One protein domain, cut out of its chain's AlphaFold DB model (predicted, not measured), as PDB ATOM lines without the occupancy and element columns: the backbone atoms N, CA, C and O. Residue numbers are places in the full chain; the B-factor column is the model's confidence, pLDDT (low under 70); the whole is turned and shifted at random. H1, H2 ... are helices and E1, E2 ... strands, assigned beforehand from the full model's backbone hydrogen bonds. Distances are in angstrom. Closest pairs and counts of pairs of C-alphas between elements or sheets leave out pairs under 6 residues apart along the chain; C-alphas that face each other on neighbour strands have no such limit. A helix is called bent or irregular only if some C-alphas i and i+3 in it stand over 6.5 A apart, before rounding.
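What this domain is: This is residues 153 to 201, 225 to 258, 277 to 340 and 357 to 377 of the 392 residues of an uncharacterized protein of Acetobacter pasteurianus NBRC 3278 (UniProt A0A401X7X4). Look for a rounded clump of crossed helices with H1 at its core: H5 crosses H1 on one side with H6 packed on H5, and H2 crosses H1 on another side, with H7 packed on H2 and also near H1. A tiny sheet of two parallel strands, E2 and E3, sits beside H6, and E1 lies at another side of H6. The printed part has 168 residues with seven named helices and three named strands, in the order H1 H2 H3 H4 H5 H6 E1 E2 E3 H7; the class is mostly helix. It is compact, with a radius of gyration of the C-alphas of 14.9 A and spans of 40 by 38 by 30 A.

Where its parts are: Find C-alpha 153 at (-9.607, -57.835, -60.654); from there H1 runs 31.0 A to residue 175, with a kink of 48 degrees near residue 160. Next come H2, residues 183 to 192, H3, 197 to 200, and H4, 226 to 235. H5, residues 237 to 251, is 21.4 A long. H6 begins with C-alpha 287 at (-28.718, -63.182, -50.293) and runs 28.8 A to residue 306. E1 is residues 324 to 327, E2 333 to 335 and E3 360 to 362. H7, residues 368 to 376, ends with C-alpha 376 at (0.246, -35.329, -43.741). H1 and H5 are irregular: C-alphas 155 and 158 are 7.1 A apart, and C-alphas 238 and 241 are 7.8 A apart.

How they stand to each other: Start at H1, which with H2 is the hub, touching three helices each. With residues 158 to 167 alone H1 touches H5, about perpendicular at 81 degrees; the closest C-alphas, of Gly 163 and Ala 244, are 3.6 A apart. With residues 161 to 169 alone it touches H2, closest at C-alphas 165 and 186, 5.2 A. With residues 158 to 162 alone it touches H4, closest at C-alphas 162 and 233, 6.7 A. H2 touches H7 at a steep tilt of 60 degrees, opposite ways, closest at C-alphas 189 and 373, 4.7 A. H5 touches H6 at a steep tilt of 56 degrees, opposite ways, closest at C-alphas 242 and 297, 4.9 A. H3 is close to H5 but not clearly touching: the closest C-alphas, 200 and 251, are 5.7 A apart. E2 and E3 are parallel neighbours, with N 361 and O 333 within hydrogen-bond range at 2.8 A; E1 pairs with no named strand. Every O i to N i+4 pair is within hydrogen-bond range in H2, H4, H6 and H7, against 16 of 19 in H1 and 9 of 11 in H5; H3 is too short for one.

The domain as a whole: The farthest C-alphas, of His 258 and Lys 311, are 43.5 A apart. Three cuts leave out residues 202 to 224, 259 to 276 and 341 to 356, with C-alpha gaps of 23.8, 13.4 and 23.5 A. The link from H6 to E1, residues 307 to 323, is long. Mean pLDDT of the printed part is 87.1; residues 253 to 254, 256 to 258, 313, 336 to 340 and 357 are under 70.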
ATOM      1  N   LEU A 153      -9.766 -59.240 -60.315       89.38
ATOM      2  CA  LEU A 153      -9.607 -57.835 -60.654       89.38
ATOM      3  C   LEU A 153     -10.477 -56.952 -59.752       89.38
ATOM      4  O   LEU A 153      -9.932 -56.054 -59.117       89.38
ATOM      5  N   ILE A 154     -11.784 -57.235 -59.653       91.12
ATOM      6  CA  ILE A 154     -12.777 -56.513 -58.835       91.12
ATOM      7  C   ILE A 154     -12.356 -56.425 -57.368       91.12
ATOM      8  O   ILE A 154     -12.274 -55.334 -56.795       91.12
ATOM      9  N   THR A 155     -12.106 -57.589 -56.763       86.25
ATOM     10  CA  THR A 155     -11.739 -57.733 -55.348       86.25
ATOM     11  C   THR A 155     -10.356 -57.148 -55.072       86.25
ATOM     12  O   THR A 155     -10.106 -56.666 -53.975       86.25
ATOM     13  N   GLY A 156      -9.469 -57.096 -56.064       84.38
ATOM     14  CA  GLY A 156      -8.196 -56.395 -55.983       84.38
ATOM     15  C   GLY A 156      -8.344 -54.881 -56.163       84.38
ATOM     16  O   GLY A 156      -8.656 -54.150 -55.223       84.38
ATOM     17  N   THR A 157      -8.061 -54.414 -57.380       84.31
ATOM     18  CA  THR A 157      -7.719 -53.019 -57.703       84.31
ATOM     19  C   THR A 157      -8.888 -52.036 -57.517       84.31
ATOM     20  O   THR A 157      -8.725 -51.087 -56.747       84.31
ATOM     21  N   PRO A 158     -10.072 -52.198 -58.146       91.19
ATOM     22  CA  PRO A 158     -11.158 -51.226 -58.017       91.19
ATOM     23  C   PRO A 158     -11.671 -51.105 -56.578       91.19
ATOM     24  O   PRO A 158     -11.790 -49.988 -56.074       91.19
ATOM     25  N   ARG A 159     -11.910 -52.229 -55.888       93.31
ATOM     26  CA  ARG A 159     -12.323 -52.216 -54.477       93.31
ATOM     27  C   ARG A 159     -11.228 -51.629 -53.584       93.31
ATOM     28  O   ARG A 159     -11.490 -50.674 -52.859       93.31
ATOM     29  N   GLY A 160     -10.007 -52.159 -53.666       89.81
ATOM     30  CA  GLY A 160      -8.905 -51.805 -52.765       89.81
ATOM     31  C   GLY A 160      -8.390 -50.370 -52.915       89.81
ATOM     32  O   GLY A 160      -7.773 -49.853 -51.990       89.81
ATOM     33  N   ILE A 161      -8.660 -49.712 -54.050       92.31
ATOM     34  CA  ILE A 161      -8.295 -48.307 -54.278       92.31
ATOM     35  C   ILE A 161      -9.515 -47.397 -54.160       92.31
ATOM     36  O   ILE A 161      -9.536 -46.504 -53.319       92.31
ATOM     37  N   LEU A 162     -10.521 -47.577 -55.019       94.75
ATOM     38  CA  LEU A 162     -11.632 -46.632 -55.117       94.75
ATOM     39  C   LEU A 162     -12.656 -46.848 -54.004       94.75
ATOM     40  O   LEU A 162     -13.022 -45.893 -53.318       94.75
ATOM     41  N   GLY A 163     -13.078 -48.101 -53.814       95.56
ATOM     42  CA  GLY A 163     -14.008 -48.471 -52.748       95.56
ATOM     43  C   GLY A 163     -13.453 -48.095 -51.379       95.56
ATOM     44  O   GLY A 163     -14.102 -47.389 -50.609       95.56
ATOM     45  N   ARG A 164     -12.191 -48.456 -51.133       94.88
ATOM     46  CA  ARG A 164     -11.493 -48.119 -49.894       94.88
ATOM     47  C   ARG A 164     -11.300 -46.624 -49.685       94.88
ATOM     48  O   ARG A 164     -11.475 -46.149 -48.570       94.88
ATOM     49  N   ALA A 165     -10.971 -45.859 -50.728       95.50
ATOM     50  CA  ALA A 165     -10.853 -44.409 -50.597       95.50
ATOM     51  C   ALA A 165     -12.179 -43.771 -50.154       95.50
ATOM     52  O   ALA A 165     -12.168 -42.898 -49.289       95.50
ATOM     53  N   LEU A 166     -13.318 -44.218 -50.698       96.25
ATOM     54  CA  LEU A 166     -14.632 -43.713 -50.287       96.25
ATOM     55  C   LEU A 166     -15.028 -44.197 -48.880       96.25
ATOM     56  O   LEU A 166     -15.566 -43.417 -48.097       96.25
ATOM     57  N   HIS A 167     -14.704 -45.442 -48.527       95.31
ATOM     58  CA  HIS A 167     -14.884 -45.981 -47.175       95.31
ATOM     59  C   HIS A 167     -14.068 -45.192 -46.129       95.31
ATOM     60  O   HIS A 167     -14.612 -44.782 -45.102       95.31
ATOM     61  N   ILE A 168     -12.792 -44.901 -46.401       95.38
ATOM     62  CA  ILE A 168     -11.952 -44.049 -45.543       95.38
ATOM     63  C   ILE A 168     -12.536 -42.640 -45.450       95.38
ATOM     64  O   ILE A 168     -12.608 -42.098 -44.351       95.38
ATOM     65  N   ALA A 169     -12.989 -42.061 -46.567       95.69
ATOM     66  CA  ALA A 169     -13.605 -40.737 -46.580       95.69
ATOM     67  C   ALA A 169     -14.843 -40.668 -45.669       95.69
ATOM     68  O   ALA A 169     -15.008 -39.690 -44.942       95.69
ATOM     69  N   ALA A 170     -15.681 -41.709 -45.660       95.00
ATOM     70  CA  ALA A 170     -16.846 -41.787 -44.779       95.00
ATOM     71  C   ALA A 170     -16.449 -41.826 -43.299       95.00
ATOM     72  O   ALA A 170     -16.989 -41.073 -42.492       95.00
ATOM     73  N   ARG A 171     -15.448 -42.636 -42.944       93.56
ATOM     74  CA  ARG A 171     -14.931 -42.698 -41.568       93.56
ATOM     75  C   ARG A 171     -14.260 -41.391 -41.150       93.56
ATOM     76  O   ARG A 171     -14.494 -40.917 -40.046       93.56
ATOM     77  N   GLN A 172     -13.473 -40.777 -42.035       93.31
ATOM     78  CA  GLN A 172     -12.890 -39.458 -41.800       93.31
ATOM     79  C   GLN A 172     -13.992 -38.436 -41.510       93.31
ATOM     80  O   GLN A 172     -13.902 -37.722 -40.524       93.31
ATOM     81  N   TYR A 173     -15.037 -38.380 -42.333       93.06
ATOM     82  CA  TYR A 173     -16.123 -37.420 -42.158       93.06
ATOM     83  C   TYR A 173     -16.838 -37.567 -40.806       93.06
ATOM     84  O   TYR A 173     -17.175 -36.565 -40.183       93.06
ATOM     85  N   ILE A 174     -17.043 -38.805 -40.350       90.62
ATOM     86  CA  ILE A 174     -17.763 -39.101 -39.106       90.62
ATOM     87  C   ILE A 174     -16.933 -38.768 -37.860       90.62
ATOM     88  O   ILE A 174     -17.467 -38.183 -36.922       90.62
ATOM     89  N   TYR A 175     -15.650 -39.144 -37.826       92.56
ATOM     90  CA  TYR A 175     -14.827 -39.044 -36.607       92.56
ATOM     91  C   TYR A 175     -13.823 -37.895 -36.610       92.56
ATOM     92  O   TYR A 175     -13.329 -37.521 -35.550       92.56
ATOM     93  N   HIS A 176     -13.510 -37.362 -37.789       91.50
ATOM     94  CA  HIS A 176     -12.497 -36.331 -38.006       91.50
ATOM     95  C   HIS A 176     -13.021 -35.222 -38.940       91.50
ATOM     96  O   HIS A 176     -12.435 -34.976 -40.007       91.50
ATOM     97  N   PRO A 177     -14.154 -34.569 -38.596       89.88
ATOM     98  CA  PRO A 177     -14.776 -33.546 -39.437       89.88
ATOM     99  C   PRO A 177     -13.893 -32.302 -39.630       89.88
ATOM    100  O   PRO A 177     -14.109 -31.537 -40.569       89.88
ATOM    101  N   GLU A 178     -12.883 -32.103 -38.778       90.75
ATOM    102  CA  GLU A 178     -11.876 -31.050 -38.907       90.75
ATOM    103  C   GLU A 178     -10.986 -31.216 -40.146       90.75
ATOM    104  O   GLU A 178     -10.419 -30.240 -40.647       90.75
ATOM    105  N   LEU A 179     -10.852 -32.440 -40.665       89.69
ATOM    106  CA  LEU A 179     -10.047 -32.709 -41.848       89.69
ATOM    107  C   LEU A 179     -10.846 -32.413 -43.127       89.69
ATOM    108  O   LEU A 179     -11.956 -32.922 -43.298       89.69
ATOM    109  N   PRO A 180     -10.276 -31.679 -44.104       89.62
ATOM    110  CA  PRO A 180     -10.949 -31.440 -45.376       89.62
ATOM    111  C   PRO A 180     -11.213 -32.740 -46.146       89.62
ATOM    112  O   PRO A 180     -10.283 -33.493 -46.462       89.62
ATOM    113  N   LEU A 181     -12.478 -32.982 -46.487       90.50
ATOM    114  CA  LEU A 181     -12.936 -34.171 -47.205       90.50
ATOM    115  C   LEU A 181     -12.475 -34.155 -48.672       90.50
ATOM    116  O   LEU A 181     -12.845 -33.273 -49.448       90.50
ATOM    117  N   SER A 182     -11.657 -35.136 -49.060       89.75
ATOM    118  CA  SER A 182     -11.119 -35.255 -50.420       89.75
ATOM    119  C   SER A 182     -10.694 -36.689 -50.732       89.75
ATOM    120  O   SER A 182      -9.891 -37.278 -50.007       89.75
ATOM    121  N   LEU A 183     -11.142 -37.230 -51.872       92.00
ATOM    122  CA  LEU A 183     -10.653 -38.528 -52.357       92.00
ATOM    123  C   LEU A 183      -9.155 -38.500 -52.694       92.00
ATOM    124  O   LEU A 183      -8.507 -39.537 -52.631       92.00
ATOM    125  N   GLN A 184      -8.587 -37.332 -53.017       92.06
ATOM    126  CA  GLN A 184      -7.143 -37.202 -53.250       92.06
ATOM    127  C   GLN A 184      -6.354 -37.342 -51.945       92.06
ATOM    128  O   GLN A 184      -5.315 -37.996 -51.923       92.06
ATOM    129  N   ARG A 185      -6.886 -36.789 -50.845       92.88
ATOM    130  CA  ARG A 185      -6.336 -36.986 -49.497       92.88
ATOM    131  C   ARG A 185      -6.421 -38.460 -49.088       92.88
ATOM    132  O   ARG A 185      -5.457 -39.005 -48.564       92.88
ATOM    133  N   CYS A 186      -7.537 -39.124 -49.392       94.25
ATOM    134  CA  CYS A 186      -7.699 -40.556 -49.128       94.25
ATOM    135  C   CYS A 186      -6.731 -41.411 -49.963       94.25
ATOM    136  O   CYS A 186      -6.124 -42.333 -49.432       94.25
ATOM    137  N   LEU A 187      -6.524 -41.076 -51.243       93.88
ATOM    138  CA  LEU A 187      -5.509 -41.713 -52.089       93.88
ATOM    139  C   LEU A 187      -4.098 -41.551 -51.511       93.88
ATOM    140  O   LEU A 187      -3.334 -42.513 -51.488       93.88
ATOM    141  N   HIS A 188      -3.750 -40.348 -51.048       93.50
ATOM    142  CA  HIS A 188      -2.473 -40.101 -50.376       93.50
ATOM    143  C   HIS A 188      -2.312 -41.013 -49.162       93.50
ATOM    144  O   HIS A 188      -1.321 -41.728 -49.064       93.50
ATOM    145  N   ALA A 189      -3.330 -41.079 -48.300       94.00
ATOM    146  CA  ALA A 189      -3.302 -41.964 -47.144       94.00
ATOM    147  C   ALA A 189      -3.140 -43.442 -47.529       94.00
ATOM    148  O   ALA A 189      -2.381 -44.156 -46.879       94.00
ATOM    149  N   LEU A 190      -3.783 -43.897 -48.611       92.75
ATOM    150  CA  LEU A 190      -3.581 -45.248 -49.140       92.75
ATOM    151  C   LEU A 190      -2.143 -45.482 -49.613       92.75
ATOM    152  O   LEU A 190      -1.589 -46.540 -49.338       92.75
ATOM    153  N   ASN A 191      -1.520 -44.521 -50.294       91.94
ATOM    154  CA  ASN A 191      -0.133 -44.653 -50.741       91.94
ATOM    155  C   ASN A 191       0.848 -44.740 -49.557       91.94
ATOM    156  O   ASN A 191       1.705 -45.625 -49.547       91.94
ATOM    157  N   GLU A 192       0.680 -43.878 -48.551       91.56
ATOM    158  CA  GLU A 192       1.521 -43.848 -47.343       91.56
ATOM    159  C   GLU A 192       1.357 -45.102 -46.473       91.56
ATOM    160  O   GLU A 192       2.306 -45.566 -45.851       91.56
ATOM    161  N   THR A 193       0.156 -45.685 -46.446       88.50
ATOM    162  CA  THR A 193      -0.155 -46.885 -45.645       88.50
ATOM    163  C   THR A 193      -0.110 -48.185 -46.449       88.50
ATOM    164  O   THR A 193      -0.644 -49.205 -46.013       88.50
ATOM    165  N   HIS A 194       0.504 -48.166 -47.637       85.38
ATOM    166  CA  HIS A 194       0.644 -49.334 -48.516       85.38
ATOM    167  C   HIS A 194      -0.684 -50.061 -48.801       85.38
ATOM    168  O   HIS A 194      -0.758 -51.287 -48.833       85.38
ATOM    169  N   GLY A 195      -1.748 -49.289 -49.013       81.12
ATOM    170  CA  GLY A 195      -3.092 -49.768 -49.321       81.12
ATOM    171  C   GLY A 195      -3.970 -50.029 -48.099       81.12
ATOM    172  O   GLY A 195      -5.155 -50.286 -48.283       81.12
ATOM    173  N   ALA A 196      -3.444 -49.936 -46.872       81.38
ATOM    174  CA  ALA A 196      -4.181 -50.135 -45.620       81.38
ATOM    175  C   ALA A 196      -4.885 -51.501 -45.471       81.38
ATOM    176  O   ALA A 196      -5.811 -51.623 -44.668       81.38
ATOM    177  N   GLU A 197      -4.465 -52.529 -46.220       75.69
ATOM    178  CA  GLU A 197      -5.060 -53.875 -46.138       75.69
ATOM    179  C   GLU A 197      -4.951 -54.437 -44.719       75.69
ATOM    180  O   GLU A 197      -5.971 -54.778 -44.126       75.69
ATOM    181  N   ASP A 198      -3.752 -54.398 -44.142       74.94
ATOM    182  CA  ASP A 198      -3.479 -54.891 -42.785       74.94
ATOM    183  C   ASP A 198      -4.030 -53.975 -41.673       74.94
ATOM    184  O   ASP A 198      -4.004 -54.339 -40.499       74.94
ATOM    185  N   LEU A 199      -4.498 -52.768 -42.018       81.50
ATOM    186  CA  LEU A 199      -5.032 -51.795 -41.055       81.50
ATOM    187  C   LEU A 199      -6.553 -51.869 -40.942       81.50
ATOM    188  O   LEU A 199      -7.104 -51.619 -39.871       81.50
ATOM    189  N   LEU A 200      -7.231 -52.135 -42.060       81.31
ATOM    190  CA  LEU A 200      -8.690 -52.158 -42.123       81.31
ATOM    191  C   LEU A 200      -9.263 -53.569 -42.050       81.31
ATOM    192  O   LEU A 200     -10.379 -53.719 -41.562       81.31
ATOM    193  N   VAL A 201      -8.521 -54.583 -42.502       71.00
ATOM    194  CA  VAL A 201      -8.912 -55.987 -42.378       71.00
ATOM    195  C   VAL A 201      -8.259 -56.544 -41.108       71.00
ATOM    196  O   VAL A 201      -7.031 -56.623 -41.057       71.00
ATOM    197  N   SER A 225      -0.459 -43.034 -58.901       90.38
ATOM    198  CA  SER A 225      -0.462 -41.633 -59.319       90.38
ATOM    199  C   SER A 225      -1.872 -41.039 -59.247       90.38
ATOM    200  O   SER A 225      -2.870 -41.720 -59.503       90.38
ATOM    201  N   LEU A 226      -1.963 -39.735 -58.969       90.62
ATOM    202  CA  LEU A 226      -3.239 -39.017 -58.981       90.62
ATOM    203  C   LEU A 226      -3.926 -39.085 -60.358       90.62
ATOM    204  O   LEU A 226      -5.151 -39.164 -60.427       90.62
ATOM    205  N   ALA A 227      -3.152 -39.077 -61.448       90.94
ATOM    206  CA  ALA A 227      -3.683 -39.214 -62.803       90.94
ATOM    207  C   ALA A 227      -4.351 -40.584 -62.998       90.94
ATOM    208  O   ALA A 227      -5.511 -40.649 -63.402       90.94
ATOM    209  N   THR A 228      -3.669 -41.667 -62.612       91.06
ATOM    210  CA  THR A 228      -4.220 -43.032 -62.644       91.06
ATOM    211  C   THR A 228      -5.490 -43.131 -61.802       91.06
ATOM    212  O   THR A 228      -6.484 -43.692 -62.258       91.06
ATOM    213  N   PHE A 229      -5.495 -42.545 -60.602       91.88
ATOM    214  CA  PHE A 229      -6.674 -42.533 -59.737       91.88
ATOM    215  C   PHE A 229      -7.864 -41.817 -60.375       91.88
ATOM    216  O   PHE A 229      -8.975 -42.339 -60.353       91.88
ATOM    217  N   LYS A 230      -7.647 -40.639 -60.974       91.62
ATOM    218  CA  LYS A 230      -8.702 -39.893 -61.673       91.62
ATOM    219  C   LYS A 230      -9.275 -40.697 -62.842       91.62
ATOM    220  O   LYS A 230     -10.495 -40.764 -62.972       91.62
ATOM    221  N   THR A 231      -8.426 -41.359 -63.628       91.50
ATOM    222  CA  THR A 231      -8.860 -42.237 -64.729       91.50
ATOM    223  C   THR A 231      -9.668 -43.430 -64.223       91.50
ATOM    224  O   THR A 231     -10.727 -43.732 -64.777       91.50
ATOM    225  N   LEU A 232      -9.221 -44.085 -63.146       90.94
ATOM    226  CA  LEU A 232      -9.955 -45.183 -62.510       90.94
ATOM    227  C   LEU A 232     -11.311 -44.709 -61.982       90.94
ATOM    228  O   LEU A 232     -12.334 -45.319 -62.286       90.94
ATOM    229  N   LYS A 233     -11.336 -43.592 -61.245       91.81
ATOM    230  CA  LYS A 233     -12.564 -42.998 -60.707       91.81
ATOM    231  C   LYS A 233     -13.551 -42.678 -61.828       91.81
ATOM    232  O   LYS A 233     -14.713 -43.037 -61.716       91.81
ATOM    233  N   ALA A 234     -13.098 -42.047 -62.911       90.25
ATOM    234  CA  ALA A 234     -13.947 -41.741 -64.063       90.25
ATOM    235  C   ALA A 234     -14.466 -43.012 -64.758       90.25
ATOM    236  O   ALA A 234     -15.608 -43.051 -65.210       90.25
ATOM    237  N   SER A 235     -13.649 -44.067 -64.818       90.31
ATOM    238  CA  SER A 235     -14.020 -45.336 -65.457       90.31
ATOM    239  C   SER A 235     -15.071 -46.117 -64.672       90.31
ATOM    240  O   SER A 235     -15.905 -46.777 -65.287       90.31
ATOM    241  N   TYR A 236     -15.041 -46.022 -63.341       92.94
ATOM    242  CA  TYR A 236     -15.870 -46.820 -62.434       92.94
ATOM    243  C   TYR A 236     -16.814 -45.976 -61.571       92.94
ATOM    244  O   TYR A 236     -17.320 -46.461 -60.562       92.94
ATOM    245  N   ALA A 237     -17.073 -44.724 -61.961       91.25
ATOM    246  CA  ALA A 237     -17.912 -43.797 -61.202       91.25
ATOM    247  C   ALA A 237     -19.306 -44.373 -60.908       91.25
ATOM    248  O   ALA A 237     -19.795 -44.252 -59.787       91.25
ATOM    249  N   SER A 238     -19.893 -45.085 -61.875       93.38
ATOM    250  CA  SER A 238     -21.231 -45.670 -61.756       93.38
ATOM    251  C   SER A 238     -21.344 -46.779 -60.710       93.38
ATOM    252  O   SER A 238     -22.438 -47.039 -60.226       93.38
ATOM    253  N   VAL A 239     -20.229 -47.424 -60.349       95.56
ATOM    254  CA  VAL A 239     -20.170 -48.513 -59.356       95.56
ATOM    255  C   VAL A 239     -19.344 -48.142 -58.130       95.56
ATOM    256  O   VAL A 239     -19.088 -48.983 -57.275       95.56
ATOM    257  N   LEU A 240     -18.913 -46.886 -58.011       95.75
ATOM    258  CA  LEU A 240     -18.075 -46.447 -56.901       95.75
ATOM    259  C   LEU A 240     -18.740 -46.665 -55.524       95.75
ATOM    260  O   LEU A 240     -18.068 -47.203 -54.640       95.75
ATOM    261  N   PRO A 241     -20.042 -46.364 -55.328       96.81
ATOM    262  CA  PRO A 241     -20.724 -46.699 -54.076       96.81
ATOM    263  C   PRO A 241     -20.742 -48.208 -53.792       96.81
ATOM    264  O   PRO A 241     -20.568 -48.621 -52.647       96.81
ATOM    265  N   LEU A 242     -20.880 -49.034 -54.837       96.75
ATOM    266  CA  LEU A 242     -20.925 -50.496 -54.724       96.75
ATOM    267  C   LEU A 242     -19.564 -51.060 -54.305       96.75
ATOM    268  O   LEU A 242     -19.482 -51.931 -53.443       96.75
ATOM    269  N   LEU A 243     -18.480 -50.514 -54.859       96.94
ATOM    270  CA  LEU A 243     -17.114 -50.862 -54.466       96.94
ATOM    271  C   LEU A 243     -16.818 -50.477 -53.008       96.94
ATOM    272  O   LEU A 243     -16.090 -51.200 -52.331       96.94
ATOM    273  N   ALA A 244     -17.366 -49.360 -52.523       96.44
ATOM    274  CA  ALA A 244     -17.202 -48.927 -51.136       96.44
ATOM    275  C   ALA A 244     -17.975 -49.821 -50.163       96.44
ATOM    276  O   ALA A 244     -17.399 -50.303 -49.191       96.44
ATOM    277  N   ALA A 245     -19.239 -50.125 -50.473       95.75
ATOM    278  CA  ALA A 245     -20.040 -51.104 -49.741       95.75
ATOM    279  C   ALA A 245     -19.339 -52.467 -49.653       95.75
ATOM    280  O   ALA A 245     -19.246 -53.065 -48.578       95.75
ATOM    281  N   MET A 246     -18.785 -52.920 -50.779       94.25
ATOM    282  CA  MET A 246     -18.000 -54.144 -50.853       94.25
ATOM    283  C   MET A 246     -16.728 -54.084 -49.993       94.25
ATOM    284  O   MET A 246     -16.383 -55.090 -49.380       94.25
ATOM    285  N   ASP A 247     -16.030 -52.944 -49.911       93.88
ATOM    286  CA  ASP A 247     -14.850 -52.800 -49.043       93.88
ATOM    287  C   ASP A 247     -15.216 -52.824 -47.549       93.88
ATOM    288  O   ASP A 247     -14.495 -53.454 -46.779       93.88
ATOM    289  N   VAL A 248     -16.342 -52.227 -47.133       92.06
ATOM    290  CA  VAL A 248     -16.809 -52.305 -45.731       92.06
ATOM    291  C   VAL A 248     -17.061 -53.758 -45.327       92.06
ATOM    292  O   VAL A 248     -16.535 -54.217 -44.311       92.06
ATOM    293  N   ILE A 249     -17.798 -54.497 -46.160       89.44
ATOM    294  CA  ILE A 249     -18.092 -55.920 -45.944       89.44
ATOM    295  C   ILE A 249     -16.805 -56.744 -45.915       89.44
ATOM    296  O   ILE A 249     -16.622 -57.578 -45.034       89.44
ATOM    297  N   TRP A 250     -15.881 -56.467 -46.835       87.94
ATOM    298  CA  TRP A 250     -14.593 -57.152 -46.890       87.94
ATOM    299  C   TRP A 250     -13.764 -56.946 -45.615       87.94
ATOM    300  O   TRP A 250     -13.050 -57.851 -45.183       87.94
ATOM    301  N   CYS A 251     -13.825 -55.753 -45.025       84.56
ATOM    302  CA  CYS A 251     -12.996 -55.375 -43.886       84.56
ATOM    303  C   CYS A 251     -13.536 -55.858 -42.530       84.56
ATOM    304  O   CYS A 251     -12.769 -55.908 -41.576       84.56
ATOM    305  N   GLY A 252     -14.815 -56.216 -42.393       73.56
ATOM    306  CA  GLY A 252     -15.419 -56.449 -41.076       73.56
ATOM    307  C   GLY A 252     -15.756 -57.902 -40.727       73.56
ATOM    308  O   GLY A 252     -16.242 -58.668 -41.551       73.56
ATOM    309  N   ARG A 253     -15.581 -58.264 -39.446       69.31
ATOM    310  CA  ARG A 253     -16.036 -59.536 -38.845       69.31
ATOM    311  C   ARG A 253     -17.430 -59.398 -38.209       69.31
ATOM    312  O   ARG A 253     -17.579 -59.611 -37.015       69.31
ATOM    313  N   TYR A 254     -18.431 -58.974 -38.974       67.75
ATOM    314  CA  TYR A 254     -19.794 -58.768 -38.446       67.75
ATOM    315  C   TYR A 254     -20.882 -59.475 -39.260       67.75
ATOM    316  O   TYR A 254     -22.043 -59.481 -38.856       67.75
ATOM    317  N   LEU A 255     -20.515 -60.092 -40.388       72.94
ATOM    318  CA  LEU A 255     -21.409 -60.978 -41.127       72.94
ATOM    319  C   LEU A 255     -21.151 -62.426 -40.751       72.94
ATOM    320  O   LEU A 255     -19.977 -62.825 -40.781       72.94
ATOM    321  N   PRO A 256     -22.208 -63.195 -40.441       67.88
ATOM    322  CA  PRO A 256     -22.053 -64.598 -40.130       67.88
ATOM    323  C   PRO A 256     -21.403 -65.321 -41.305       67.88
ATOM    324  O   PRO A 256     -21.667 -65.027 -42.479       67.88
ATOM    325  N   SER A 257     -20.514 -66.258 -40.997       65.50
ATOM    326  CA  SER A 257     -20.038 -67.207 -42.000       65.50
ATOM    327  C   SER A 257     -21.180 -68.155 -42.324       65.50
ATOM    328  O   SER A 257     -21.514 -69.045 -41.548       65.50
ATOM    329  N   HIS A 258     -21.788 -67.964 -43.489       60.69
ATOM    330  CA  HIS A 258     -22.652 -68.987 -44.048       60.69
ATOM    331  C   HIS A 258     -21.794 -70.152 -44.548       60.69
ATOM    332  O   HIS A 258     -20.694 -69.909 -45.061       60.69
ATOM    333  N   GLY A 277     -12.852 -60.696 -45.337       77.31
ATOM    334  CA  GLY A 277     -12.167 -61.038 -46.591       77.31
ATOM    335  C   GLY A 277     -13.035 -61.729 -47.646       77.31
ATOM    336  O   GLY A 277     -12.494 -62.357 -48.554       77.31
ATOM    337  N   HIS A 278     -14.358 -61.620 -47.525       80.88
ATOM    338  CA  HIS A 278     -15.328 -62.151 -48.479       80.88
ATOM    339  C   HIS A 278     -16.275 -61.045 -48.952       80.88
ATOM    340  O   HIS A 278     -16.541 -60.093 -48.219       80.88
ATOM    341  N   SER A 279     -16.810 -61.170 -50.167       86.81
ATOM    342  CA  SER A 279     -17.901 -60.325 -50.668       86.81
ATOM    343  C   SER A 279     -19.024 -61.147 -51.300       86.81
ATOM    344  O   SER A 279     -18.960 -62.369 -51.369       86.81
ATOM    345  N   PHE A 280     -20.056 -60.479 -51.819       88.94
ATOM    346  CA  PHE A 280     -21.111 -61.143 -52.590       88.94
ATOM    347  C   PHE A 280     -20.577 -61.882 -53.838       88.94
ATOM    348  O   PHE A 280     -21.210 -62.825 -54.300       88.94
ATOM    349  N   MET A 281     -19.374 -61.533 -54.323       89.19
ATOM    350  CA  MET A 281     -18.651 -62.252 -55.385       89.19
ATOM    351  C   MET A 281     -18.062 -63.597 -54.912       89.19
ATOM    352  O   MET A 281     -17.534 -64.356 -55.712       89.19
ATOM    353  N   ASP A 282     -18.065 -63.887 -53.612       81.94
ATOM    354  CA  ASP A 282     -17.538 -65.136 -53.040       81.94
ATOM    355  C   ASP A 282     -18.607 -66.183 -52.780       81.94
ATOM    356  O   ASP A 282     -18.301 -67.357 -52.574       81.94
ATOM    357  N   THR A 283     -19.861 -65.757 -52.758       76.38
ATOM    358  CA  THR A 283     -20.959 -66.552 -52.225       76.38
ATOM    359  C   THR A 283     -22.214 -66.272 -53.044       76.38
ATOM    360  O   THR A 283     -23.070 -65.514 -52.594       76.38
ATOM    361  N   PRO A 284     -22.334 -66.827 -54.264       75.94
ATOM    362  CA  PRO A 284     -23.404 -66.461 -55.198       75.94
ATOM    363  C   PRO A 284     -24.817 -66.764 -54.681       75.94
ATOM    364  O   PRO A 284     -25.772 -66.125 -55.106       75.94
ATOM    365  N   GLU A 285     -24.948 -67.704 -53.747       77.44
ATOM    366  CA  GLU A 285     -26.222 -68.097 -53.127       77.44
ATOM    367  C   GLU A 285     -26.569 -67.266 -51.882       77.44
ATOM    368  O   GLU A 285     -27.656 -67.389 -51.323       77.44
ATOM    369  N   ASP A 286     -25.652 -66.417 -51.423       83.06
ATOM    370  CA  ASP A 286     -25.825 -65.663 -50.192       83.06
ATOM    371  C   ASP A 286     -26.582 -64.362 -50.462       83.06
ATOM    372  O   ASP A 286     -26.046 -63.395 -51.010       83.06
ATOM    373  N   LEU A 287     -27.866 -64.355 -50.116       86.56
ATOM    374  CA  LEU A 287     -28.718 -63.182 -50.293       86.56
ATOM    375  C   LEU A 287     -28.518 -62.139 -49.187       86.56
ATOM    376  O   LEU A 287     -28.772 -60.960 -49.432       86.56
ATOM    377  N   ASP A 288     -28.041 -62.518 -47.996       86.12
ATOM    378  CA  ASP A 288     -27.835 -61.563 -46.897       86.12
ATOM    379  C   ASP A 288     -26.690 -60.600 -47.222       86.12
ATOM    380  O   ASP A 288     -26.853 -59.379 -47.149       86.12
ATOM    381  N   ILE A 289     -25.554 -61.123 -47.697       87.81
ATOM    382  CA  ILE A 289     -24.430 -60.277 -48.118       87.81
ATOM    383  C   ILE A 289     -24.801 -59.383 -49.300       87.81
ATOM    384  O   ILE A 289     -24.357 -58.237 -49.358       87.81
ATOM    385  N   ALA A 290     -25.643 -59.869 -50.217       91.69
ATOM    386  CA  ALA A 290     -26.129 -59.099 -51.354       91.69
ATOM    387  C   ALA A 290     -27.029 -57.938 -50.901       91.69
ATOM    388  O   ALA A 290     -26.786 -56.789 -51.276       91.69
ATOM    389  N   ARG A 291     -28.006 -58.204 -50.022       92.38
ATOM    390  CA  ARG A 291     -28.893 -57.179 -49.445       92.38
ATOM    391  C   ARG A 291     -28.117 -56.128 -48.664       92.38
ATOM    392  O   ARG A 291     -28.319 -54.937 -48.874       92.38
ATOM    393  N   ARG A 292     -27.169 -56.538 -47.820       91.38
ATOM    394  CA  ARG A 292     -26.317 -55.599 -47.075       91.38
ATOM    395  C   ARG A 292     -25.439 -54.771 -47.994       91.38
ATOM    396  O   ARG A 292     -25.351 -53.561 -47.816       91.38
ATOM    397  N   THR A 293     -24.842 -55.402 -49.006       94.12
ATOM    398  CA  THR A 293     -24.078 -54.693 -50.038       94.12
ATOM    399  C   THR A 293     -24.936 -53.605 -50.672       94.12
ATOM    400  O   THR A 293     -24.507 -52.456 -50.750       94.12
ATOM    401  N   LEU A 294     -26.161 -53.935 -51.079       95.19
ATOM    402  CA  LEU A 294     -27.083 -52.996 -51.711       95.19
ATOM    403  C   LEU A 294     -27.509 -51.865 -50.762       95.19
ATOM    404  O   LEU A 294     -27.447 -50.693 -51.129       95.19
ATOM    405  N   SER A 295     -27.847 -52.204 -49.519       94.62
ATOM    406  CA  SER A 295     -28.192 -51.253 -48.460       94.62
ATOM    407  C   SER A 295     -27.063 -50.243 -48.194       94.62
ATOM    408  O   SER A 295     -27.288 -49.031 -48.182       94.62
ATOM    409  N   TYR A 296     -25.819 -50.721 -48.080       95.50
ATOM    410  CA  TYR A 296     -24.632 -49.873 -47.925       95.50
ATOM    411  C   TYR A 296     -24.338 -49.057 -49.183       95.50
ATOM    412  O   TYR A 296     -23.923 -47.906 -49.087       95.50
ATOM    413  N   THR A 297     -24.575 -49.624 -50.367       96.62
ATOM    414  CA  THR A 297     -24.386 -48.931 -51.647       96.62
ATOM    415  C   THR A 297     -25.290 -47.702 -51.730       96.62
ATOM    416  O   THR A 297     -24.818 -46.626 -52.101       96.62
ATOM    417  N   ARG A 298     -26.565 -47.836 -51.337       95.62
ATOM    418  CA  ARG A 298     -27.519 -46.717 -51.264       95.62
ATOM    419  C   ARG A 298     -27.039 -45.635 -50.299       95.62
ATOM    420  O   ARG A 298     -26.968 -44.474 -50.697       95.62
ATOM    421  N   TRP A 299     -26.605 -46.030 -49.101       95.62
ATOM    422  CA  TRP A 299     -26.060 -45.098 -48.114       95.62
ATOM    423  C   TRP A 299     -24.847 -44.332 -48.659       95.62
ATOM    424  O   TRP A 299     -24.837 -43.102 -48.660       95.62
ATOM    425  N   PHE A 300     -23.847 -45.034 -49.211       96.56
ATOM    426  CA  PHE A 300     -22.647 -44.401 -49.774       96.56
ATOM    427  C   PHE A 300     -22.970 -43.471 -50.937       96.56
ATOM    428  O   PHE A 300     -22.318 -42.436 -51.082       96.56
ATOM    429  N   ARG A 301     -23.957 -43.827 -51.767       95.06
ATOM    430  CA  ARG A 301     -24.434 -42.965 -52.845       95.06
ATOM    431  C   ARG A 301     -25.010 -41.674 -52.273       95.06
ATOM    432  O   ARG A 301     -24.552 -40.599 -52.646       95.06
ATOM    433  N   ASN A 302     -25.991 -41.771 -51.384       94.06
ATOM    434  CA  ASN A 302     -26.699 -40.608 -50.853       94.06
ATOM    435  C   ASN A 302     -25.752 -39.701 -50.063       94.06
ATOM    436  O   ASN A 302     -25.654 -38.507 -50.355       94.06
ATOM    437  N   TRP A 303     -24.961 -40.286 -49.164       94.81
ATOM    438  CA  TRP A 303     -23.915 -39.584 -48.428       94.81
ATOM    439  C   TRP A 303     -22.889 -38.936 -49.378       94.81
ATOM    440  O   TRP A 303     -22.630 -37.736 -49.310       94.81
ATOM    441  N   GLY A 304     -22.333 -39.683 -50.334       93.44
ATOM    442  CA  GLY A 304     -21.285 -39.172 -51.225       93.44
ATOM    443  C   GLY A 304     -21.753 -38.111 -52.233       93.44
ATOM    444  O   GLY A 304     -20.916 -37.383 -52.769       93.44
ATOM    445  N   LEU A 305     -23.059 -38.011 -52.506       92.81
ATOM    446  CA  LEU A 305     -23.651 -36.935 -53.313       92.81
ATOM    447  C   LEU A 305     -23.928 -35.671 -52.485       92.81
ATOM    448  O   LEU A 305     -23.823 -34.562 -53.009       92.81
ATOM    449  N   GLN A 306     -24.269 -35.829 -51.203       91.12
ATOM    450  CA  GLN A 306     -24.531 -34.721 -50.279       91.12
ATOM    451  C   GLN A 306     -23.242 -34.079 -49.750       91.12
ATOM    452  O   GLN A 306     -23.204 -32.873 -49.496       91.12
ATOM    453  N   HIS A 307     -22.175 -34.869 -49.603       87.50
ATOM    454  CA  HIS A 307     -20.928 -34.443 -48.977       87.50
ATOM    455  C   HIS A 307     -19.766 -34.311 -49.972       87.50
ATOM    456  O   HIS A 307     -19.628 -35.056 -50.941       87.50
ATOM    457  N   GLY A 308     -18.880 -33.346 -49.709       76.69
ATOM    458  CA  GLY A 308     -17.694 -33.065 -50.519       76.69
ATOM    459  C   GLY A 308     -17.723 -31.692 -51.189       76.69
ATOM    460  O   GLY A 308     -18.528 -30.821 -50.864       76.69
ATOM    461  N   SER A 309     -16.794 -31.463 -52.119       76.69
ATOM    462  CA  SER A 309     -16.704 -30.173 -52.806       76.69
ATOM    463  C   SER A 309     -17.824 -30.001 -53.827       76.69
ATOM    464  O   SER A 309     -18.073 -30.894 -54.627       76.69
ATOM    465  N   ARG A 310     -18.422 -28.806 -53.905       76.38
ATOM    466  CA  ARG A 310     -19.371 -28.462 -54.981       76.38
ATOM    467  C   ARG A 310     -18.709 -28.398 -56.363       76.38
ATOM    468  O   ARG A 310     -19.392 -28.591 -57.373       76.38
ATOM    469  N   LYS A 311     -17.388 -28.165 -56.417       76.31
ATOM    470  CA  LYS A 311     -16.602 -28.129 -57.659       76.31
ATOM    471  C   LYS A 311     -16.513 -29.536 -58.245       76.31
ATOM    472  O   LYS A 311     -15.996 -30.430 -57.581       76.31
ATOM    473  N   ALA A 312     -16.949 -29.710 -59.495       71.31
ATOM    474  CA  ALA A 312     -17.055 -31.013 -60.164       71.31
ATOM    475  C   ALA A 312     -15.796 -31.891 -60.008       71.31
ATOM    476  O   ALA A 312     -15.883 -33.050 -59.614       71.31
ATOM    477  N   GLN A 313     -14.610 -31.304 -60.193       68.56
ATOM    478  CA  GLN A 313     -13.316 -31.993 -60.089       68.56
ATOM    479  C   GLN A 313     -12.967 -32.550 -58.694       68.56
ATOM    480  O   GLN A 313     -12.118 -33.436 -58.587       68.56
ATOM    481  N   ASN A 314     -13.613 -32.046 -57.638       74.00
ATOM    482  CA  ASN A 314     -13.338 -32.388 -56.240       74.00
ATOM    483  C   ASN A 314     -14.552 -33.018 -55.531       74.00
ATOM    484  O   ASN A 314     -14.505 -33.235 -54.319       74.00
ATOM    485  N   ARG A 315     -15.641 -33.303 -56.259       84.00
ATOM    486  CA  ARG A 315     -16.788 -34.049 -55.726       84.00
ATOM    487  C   ARG A 315     -16.365 -35.459 -55.328       84.00
ATOM    488  O   ARG A 315     -15.561 -36.084 -56.032       84.00
ATOM    489  N   LEU A 316     -16.942 -35.981 -54.245       90.75
ATOM    490  CA  LEU A 316     -16.823 -37.402 -53.919       90.75
ATOM    491  C   LEU A 316     -17.516 -38.219 -55.013       90.75
ATOM    492  O   LEU A 316     -16.839 -38.926 -55.764       90.75
ATOM    493  N   LEU A 317     -18.822 -38.001 -55.182       92.88
ATOM    494  CA  LEU A 317     -19.644 -38.583 -56.239       92.88
ATOM    495  C   LEU A 317     -20.241 -37.491 -57.132       92.88
ATOM    496  O   LEU A 317     -20.542 -36.389 -56.678       92.88
ATOM    497  N   ASP A 318     -20.391 -37.793 -58.419       90.00
ATOM    498  CA  ASP A 318     -21.028 -36.886 -59.376       90.00
ATOM    499  C   ASP A 318     -22.413 -37.436 -59.752       90.00
ATOM    500  O   ASP A 318     -22.470 -38.549 -60.293       90.00
ATOM    501  N   PRO A 319     -23.511 -36.685 -59.514       88.44
ATOM    502  CA  PRO A 319     -24.861 -37.099 -59.897       88.44
ATOM    503  C   PRO A 319     -24.990 -37.509 -61.370       88.44
ATOM    504  O   PRO A 319     -25.777 -38.389 -61.692       88.44
ATOM    505  N   ALA A 320     -24.202 -36.908 -62.271       89.50
ATOM    506  CA  ALA A 320     -24.270 -37.211 -63.701       89.50
ATOM    507  C   ALA A 320     -23.729 -38.609 -64.055       89.50
ATOM    508  O   ALA A 320     -24.089 -39.170 -65.087       89.50
ATOM    509  N   THR A 321     -22.852 -39.167 -63.217       90.50
ATOM    510  CA  THR A 321     -22.175 -40.452 -63.475       90.50
ATOM    511  C   THR A 321     -22.515 -41.532 -62.453       90.50
ATOM    512  O   THR A 321     -22.154 -42.690 -62.657       90.50
ATOM    513  N   THR A 322     -23.215 -41.166 -61.377       92.31
ATOM    514  CA  THR A 322     -23.611 -42.071 -60.296       92.31
ATOM    515  C   THR A 322     -25.112 -42.357 -60.420       92.31
ATOM    516  O   THR A 322     -25.917 -41.507 -60.032       92.31
ATOM    517  N   PRO A 323     -25.505 -43.513 -60.987       92.31
ATOM    518  CA  PRO A 323     -26.904 -43.838 -61.244       92.31
ATOM    519  C   PRO A 323     -27.710 -43.915 -59.949       92.31
ATOM    520  O   PRO A 323     -27.155 -44.136 -58.870       92.31
ATOM    521  N   GLU A 324     -29.019 -43.708 -60.052       90.69
ATOM    522  CA  GLU A 324     -29.948 -43.994 -58.959       90.69
ATOM    523  C   GLU A 324     -30.110 -45.499 -58.762       90.69
ATOM    524  O   GLU A 324     -29.945 -46.272 -59.704       90.69
ATOM    525  N   ILE A 325     -30.355 -45.903 -57.517       91.00
ATOM    526  CA  ILE A 325     -30.520 -47.302 -57.133       91.00
ATOM    527  C   ILE A 325     -31.907 -47.426 -56.523       91.00
ATOM    528  O   ILE A 325     -32.117 -47.054 -55.367       91.00
ATOM    529  N   GLU A 326     -32.836 -47.932 -57.321       89.75
ATOM    530  CA  GLU A 326     -34.180 -48.268 -56.891       89.75
ATOM    531  C   GLU A 326     -34.169 -49.661 -56.273       89.75
ATOM    532  O   GLU A 326     -33.754 -50.649 -56.882       89.75
ATOM    533  N   SER A 327     -34.563 -49.718 -55.004       90.19
ATOM    534  CA  SER A 327     -34.663 -50.966 -54.269       90.19
ATOM    535  C   SER A 327     -35.622 -50.842 -53.095       90.19
ATOM    536  O   SER A 327     -35.684 -49.807 -52.424       90.19
ATOM    537  N   ASP A 328     -36.334 -51.927 -52.825       89.31
ATOM    538  CA  ASP A 328     -37.102 -52.185 -51.607       89.31
ATOM    539  C   ASP A 328     -36.206 -52.578 -50.417       89.31
ATOM    540  O   ASP A 328     -36.648 -52.493 -49.273       89.31
ATOM    541  N   VAL A 329     -34.930 -52.927 -50.650       88.56
ATOM    542  CA  VAL A 329     -33.956 -53.155 -49.576       88.56
ATOM    543  C   VAL A 329     -33.735 -51.846 -48.816       88.56
ATOM    544  O   VAL A 329     -33.239 -50.882 -49.413       88.56
ATOM    545  N   PRO A 330     -34.030 -51.787 -47.508       87.50
ATOM    546  CA  PRO A 330     -33.928 -50.555 -46.741       87.50
ATOM    547  C   PRO A 330     -32.495 -50.028 -46.734       87.50
ATOM    548  O   PRO A 330     -31.523 -50.787 -46.658       87.50
ATOM    549  N   GLU A 331     -32.362 -48.707 -46.820       88.56
ATOM    550  CA  GLU A 331     -31.070 -48.039 -46.706       88.56
ATOM    551  C   GLU A 331     -30.462 -48.272 -45.320       88.56
ATOM    552  O   GLU A 331     -31.167 -48.374 -44.312       88.56
ATOM    553  N   ALA A 332     -29.138 -48.396 -45.278       90.25
ATOM    554  CA  ALA A 332     -28.433 -48.619 -44.032       90.25
ATOM    555  C   ALA A 332     -28.366 -47.349 -43.183       90.25
ATOM    556  O   ALA A 332     -28.436 -46.231 -43.691       90.25
ATOM    557  N   TYR A 333     -28.128 -47.524 -41.888       86.75
ATOM    558  CA  TYR A 333     -27.796 -46.428 -40.983       86.75
ATOM    559  C   TYR A 333     -26.364 -46.588 -40.470       86.75
ATOM    560  O   TYR A 333     -25.932 -47.686 -40.116       86.75
ATOM    561  N   ALA A 334     -25.606 -45.493 -40.442       82.81
ATOM    562  CA  ALA A 334     -24.235 -45.506 -39.942       82.81
ATOM    563  C   ALA A 334     -24.221 -45.671 -38.416       82.81
ATOM    564  O   ALA A 334     -24.877 -44.915 -37.701       82.81
ATOM    565  N   VAL A 335     -23.443 -46.635 -37.921       80.62
ATOM    566  CA  VAL A 335     -23.231 -46.845 -36.484       80.62
ATOM    567  C   VAL A 335     -21.824 -46.390 -36.113       80.62
ATOM    568  O   VAL A 335     -20.841 -46.860 -36.690       80.62
ATOM    569  N   THR A 336     -21.739 -45.465 -35.150       66.38
ATOM    570  CA  THR A 336     -20.501 -44.780 -34.740       66.38
ATOM    571  C   THR A 336     -19.781 -45.427 -33.546       66.38
ATOM    572  O   THR A 336     -18.757 -44.934 -33.080       66.38
ATOM    573  N   ALA A 337     -20.285 -46.555 -33.046       52.53
ATOM    574  CA  ALA A 337     -19.626 -47.362 -32.025       52.53
ATOM    575  C   ALA A 337     -19.892 -48.845 -32.297       52.53
ATOM    576  O   ALA A 337     -21.042 -49.274 -32.362       52.53
ATOM    577  N   MET A 338     -18.834 -49.643 -32.445       47.28
ATOM    578  CA  MET A 338     -18.983 -51.089 -32.290       47.28
ATOM    579  C   MET A 338     -19.185 -51.355 -30.793       47.28
ATOM    580  O   MET A 338     -18.418 -50.790 -30.005       47.28
ATOM    581  N   PRO A 339     -20.152 -52.189 -30.370       38.06
ATOM    582  CA  PRO A 339     -20.152 -52.701 -29.009       38.06
ATOM    583  C   PRO A 339     -18.827 -53.436 -28.805       38.06
ATOM    584  O   PRO A 339     -18.571 -54.506 -29.355       38.06
ATOM    585  N   THR A 340     -17.925 -52.769 -28.093       39.00
ATOM    586  CA  THR A 340     -16.722 -53.389 -27.555       39.00
ATOM    587  C   THR A 340     -17.228 -54.253 -26.403       39.00
ATOM    588  O   THR A 340     -18.150 -53.827 -25.712       39.00
ATOM    589  N   GLY A 357     -36.525 -53.196 -40.965       63.12
ATOM    590  CA  GLY A 357     -35.569 -54.100 -41.628       63.12
ATOM    591  C   GLY A 357     -34.229 -53.476 -42.058       63.12
ATOM    592  O   GLY A 357     -33.545 -54.050 -42.896       63.12
ATOM    593  N   ALA A 358     -33.863 -52.301 -41.542       77.81
ATOM    594  CA  ALA A 358     -32.653 -51.559 -41.849       77.81
ATOM    595  C   ALA A 358     -31.381 -52.253 -41.339       77.81
ATOM    596  O   ALA A 358     -31.339 -52.840 -40.256       77.81
ATOM    597  N   PHE A 359     -30.301 -52.119 -42.109       84.44
ATOM    598  CA  PHE A 359     -29.002 -52.690 -41.773       84.44
ATOM    599  C   PHE A 359     -28.099 -51.656 -41.092       84.44
ATOM    600  O   PHE A 359     -27.972 -50.523 -41.552       84.44
ATOM    601  N   ALA A 360     -27.402 -52.066 -40.032       86.31
ATOM    602  CA  ALA A 360     -26.317 -51.276 -39.463       86.31
ATOM    603  C   ALA A 360     -25.119 -51.256 -40.426       86.31
ATOM    604  O   ALA A 360     -24.672 -52.313 -40.882       86.31
ATOM    605  N   LEU A 361     -24.589 -50.069 -40.714       86.69
ATOM    606  CA  LEU A 361     -23.343 -49.849 -41.444       86.69
ATOM    607  C   LEU A 361     -22.227 -49.539 -40.430       86.69
ATOM    608  O   LEU A 361     -22.160 -48.415 -39.919       86.69
ATOM    609  N   PRO A 362     -21.356 -50.512 -40.109       85.06
ATOM    610  CA  PRO A 362     -20.306 -50.317 -39.122       85.06
ATOM    611  C   PRO A 362     -19.162 -49.502 -39.728       85.06
ATOM    612  O   PRO A 362     -18.389 -49.990 -40.552       85.06
ATOM    613  N   LEU A 363     -19.025 -48.252 -39.294       87.88
ATOM    614  CA  LEU A 363     -17.911 -47.384 -39.665       87.88
ATOM    615  C   LEU A 363     -17.143 -47.069 -38.392       87.88
ATOM    616  O   LEU A 363     -17.488 -46.118 -37.715       87.88
ATOM    617  N   ALA A 364     -16.136 -47.862 -38.029       86.56
ATOM    618  CA  ALA A 364     -15.326 -47.619 -36.828       86.56
ATOM    619  C   ALA A 364     -14.369 -46.409 -36.997       86.56
ATOM    620  O   ALA A 364     -14.075 -46.025 -38.133       86.56
ATOM    621  N   PRO A 365     -13.809 -45.830 -35.917       89.31
ATOM    622  CA  PRO A 365     -12.761 -44.805 -36.013       89.31
ATOM    623  C   PRO A 365     -11.559 -45.271 -36.841       89.31
ATOM    624  O   PRO A 365     -11.238 -46.461 -36.849       89.31
ATOM    625  N   LEU A 366     -10.907 -44.370 -37.579       91.06
ATOM    626  CA  LEU A 366      -9.751 -44.725 -38.412       91.06
ATOM    627  C   LEU A 366      -8.553 -45.163 -37.549       91.06
ATOM    628  O   LEU A 366      -8.271 -44.512 -36.545       91.06
ATOM    629  N   PRO A 367      -7.801 -46.209 -37.946       91.50
ATOM    630  CA  PRO A 367      -6.539 -46.544 -37.297       91.50
ATOM    631  C   PRO A 367      -5.564 -45.364 -37.333       91.50
ATOM    632  O   PRO A 367      -5.465 -44.662 -38.343       91.50
ATOM    633  N   GLU A 368      -4.789 -45.187 -36.265       92.25
ATOM    634  CA  GLU A 368      -3.860 -44.059 -36.116       92.25
ATOM    635  C   GLU A 368      -2.889 -43.874 -37.304       92.25
ATOM    636  O   GLU A 368      -2.706 -42.730 -37.733       92.25
ATOM    637  N   PRO A 369      -2.312 -44.933 -37.920       93.19
ATOM    638  CA  PRO A 369      -1.455 -44.761 -39.095       93.19
ATOM    639  C   PRO A 369      -2.181 -44.120 -40.287       93.19
ATOM    640  O   PRO A 369      -1.611 -43.278 -40.978       93.19
ATOM    641  N   LEU A 370      -3.453 -44.475 -40.506       92.88
ATOM    642  CA  LEU A 370      -4.278 -43.878 -41.558       92.88
ATOM    643  C   LEU A 370      -4.609 -42.418 -41.245       92.88
ATOM    644  O   LEU A 370      -4.552 -41.578 -42.141       92.88
ATOM    645  N   LEU A 371      -4.909 -42.105 -39.983       94.19
ATOM    646  CA  LEU A 371      -5.185 -40.736 -39.555       94.19
ATOM    647  C   LEU A 371      -3.964 -39.822 -39.751       94.19
ATOM    648  O   LEU A 371      -4.085 -38.762 -40.367       94.19
ATOM    649  N   LYS A 372      -2.777 -40.262 -39.315       94.75
ATOM    650  CA  LYS A 372      -1.514 -39.531 -39.530       94.75
ATOM    651  C   LYS A 372      -1.243 -39.309 -41.017       94.75
ATOM    652  O   LYS A 372      -0.871 -38.209 -41.428       94.75
ATOM    653  N   ALA A 373      -1.487 -40.327 -41.840       94.69
ATOM    654  CA  ALA A 373      -1.322 -40.214 -43.280       94.69
ATOM    655  C   ALA A 373      -2.294 -39.187 -43.893       94.69
ATOM    656  O   ALA A 373      -1.866 -38.336 -44.674       94.69
ATOM    657  N   LEU A 374      -3.570 -39.178 -43.487       94.25
ATOM    658  CA  LEU A 374      -4.543 -38.165 -43.919       94.25
ATOM    659  C   LEU A 374      -4.118 -36.745 -43.523       94.25
ATOM    660  O   LEU A 374      -4.264 -35.827 -44.332       94.25
ATOM    661  N   GLN A 375      -3.580 -36.554 -42.316       94.31
ATOM    662  CA  GLN A 375      -3.099 -35.257 -41.818       94.31
ATOM    663  C   GLN A 375      -1.861 -34.758 -42.576       94.31
ATOM    664  O   GLN A 375      -1.728 -33.560 -42.817       94.31
ATOM    665  N   SER A 376      -0.985 -35.669 -43.010       93.88
ATOM    666  CA  SER A 376       0.246 -35.329 -43.741       93.88
ATOM    667  C   SER A 376       0.016 -34.787 -45.160       93.88
ATOM    668  O   SER A 376       0.924 -34.195 -45.746       93.88
ATOM    669  N   TYR A 377      -1.182 -34.971 -45.726       92.12
ATOM    670  CA  TYR A 377      -1.488 -34.543 -47.088       92.12
ATOM    671  C   TYR A 377      -1.430 -33.019 -47.240       92.12
ATOM    672  O   TYR A 377      -2.142 -32.276 -46.556       92.12
TER     673      TYR A 377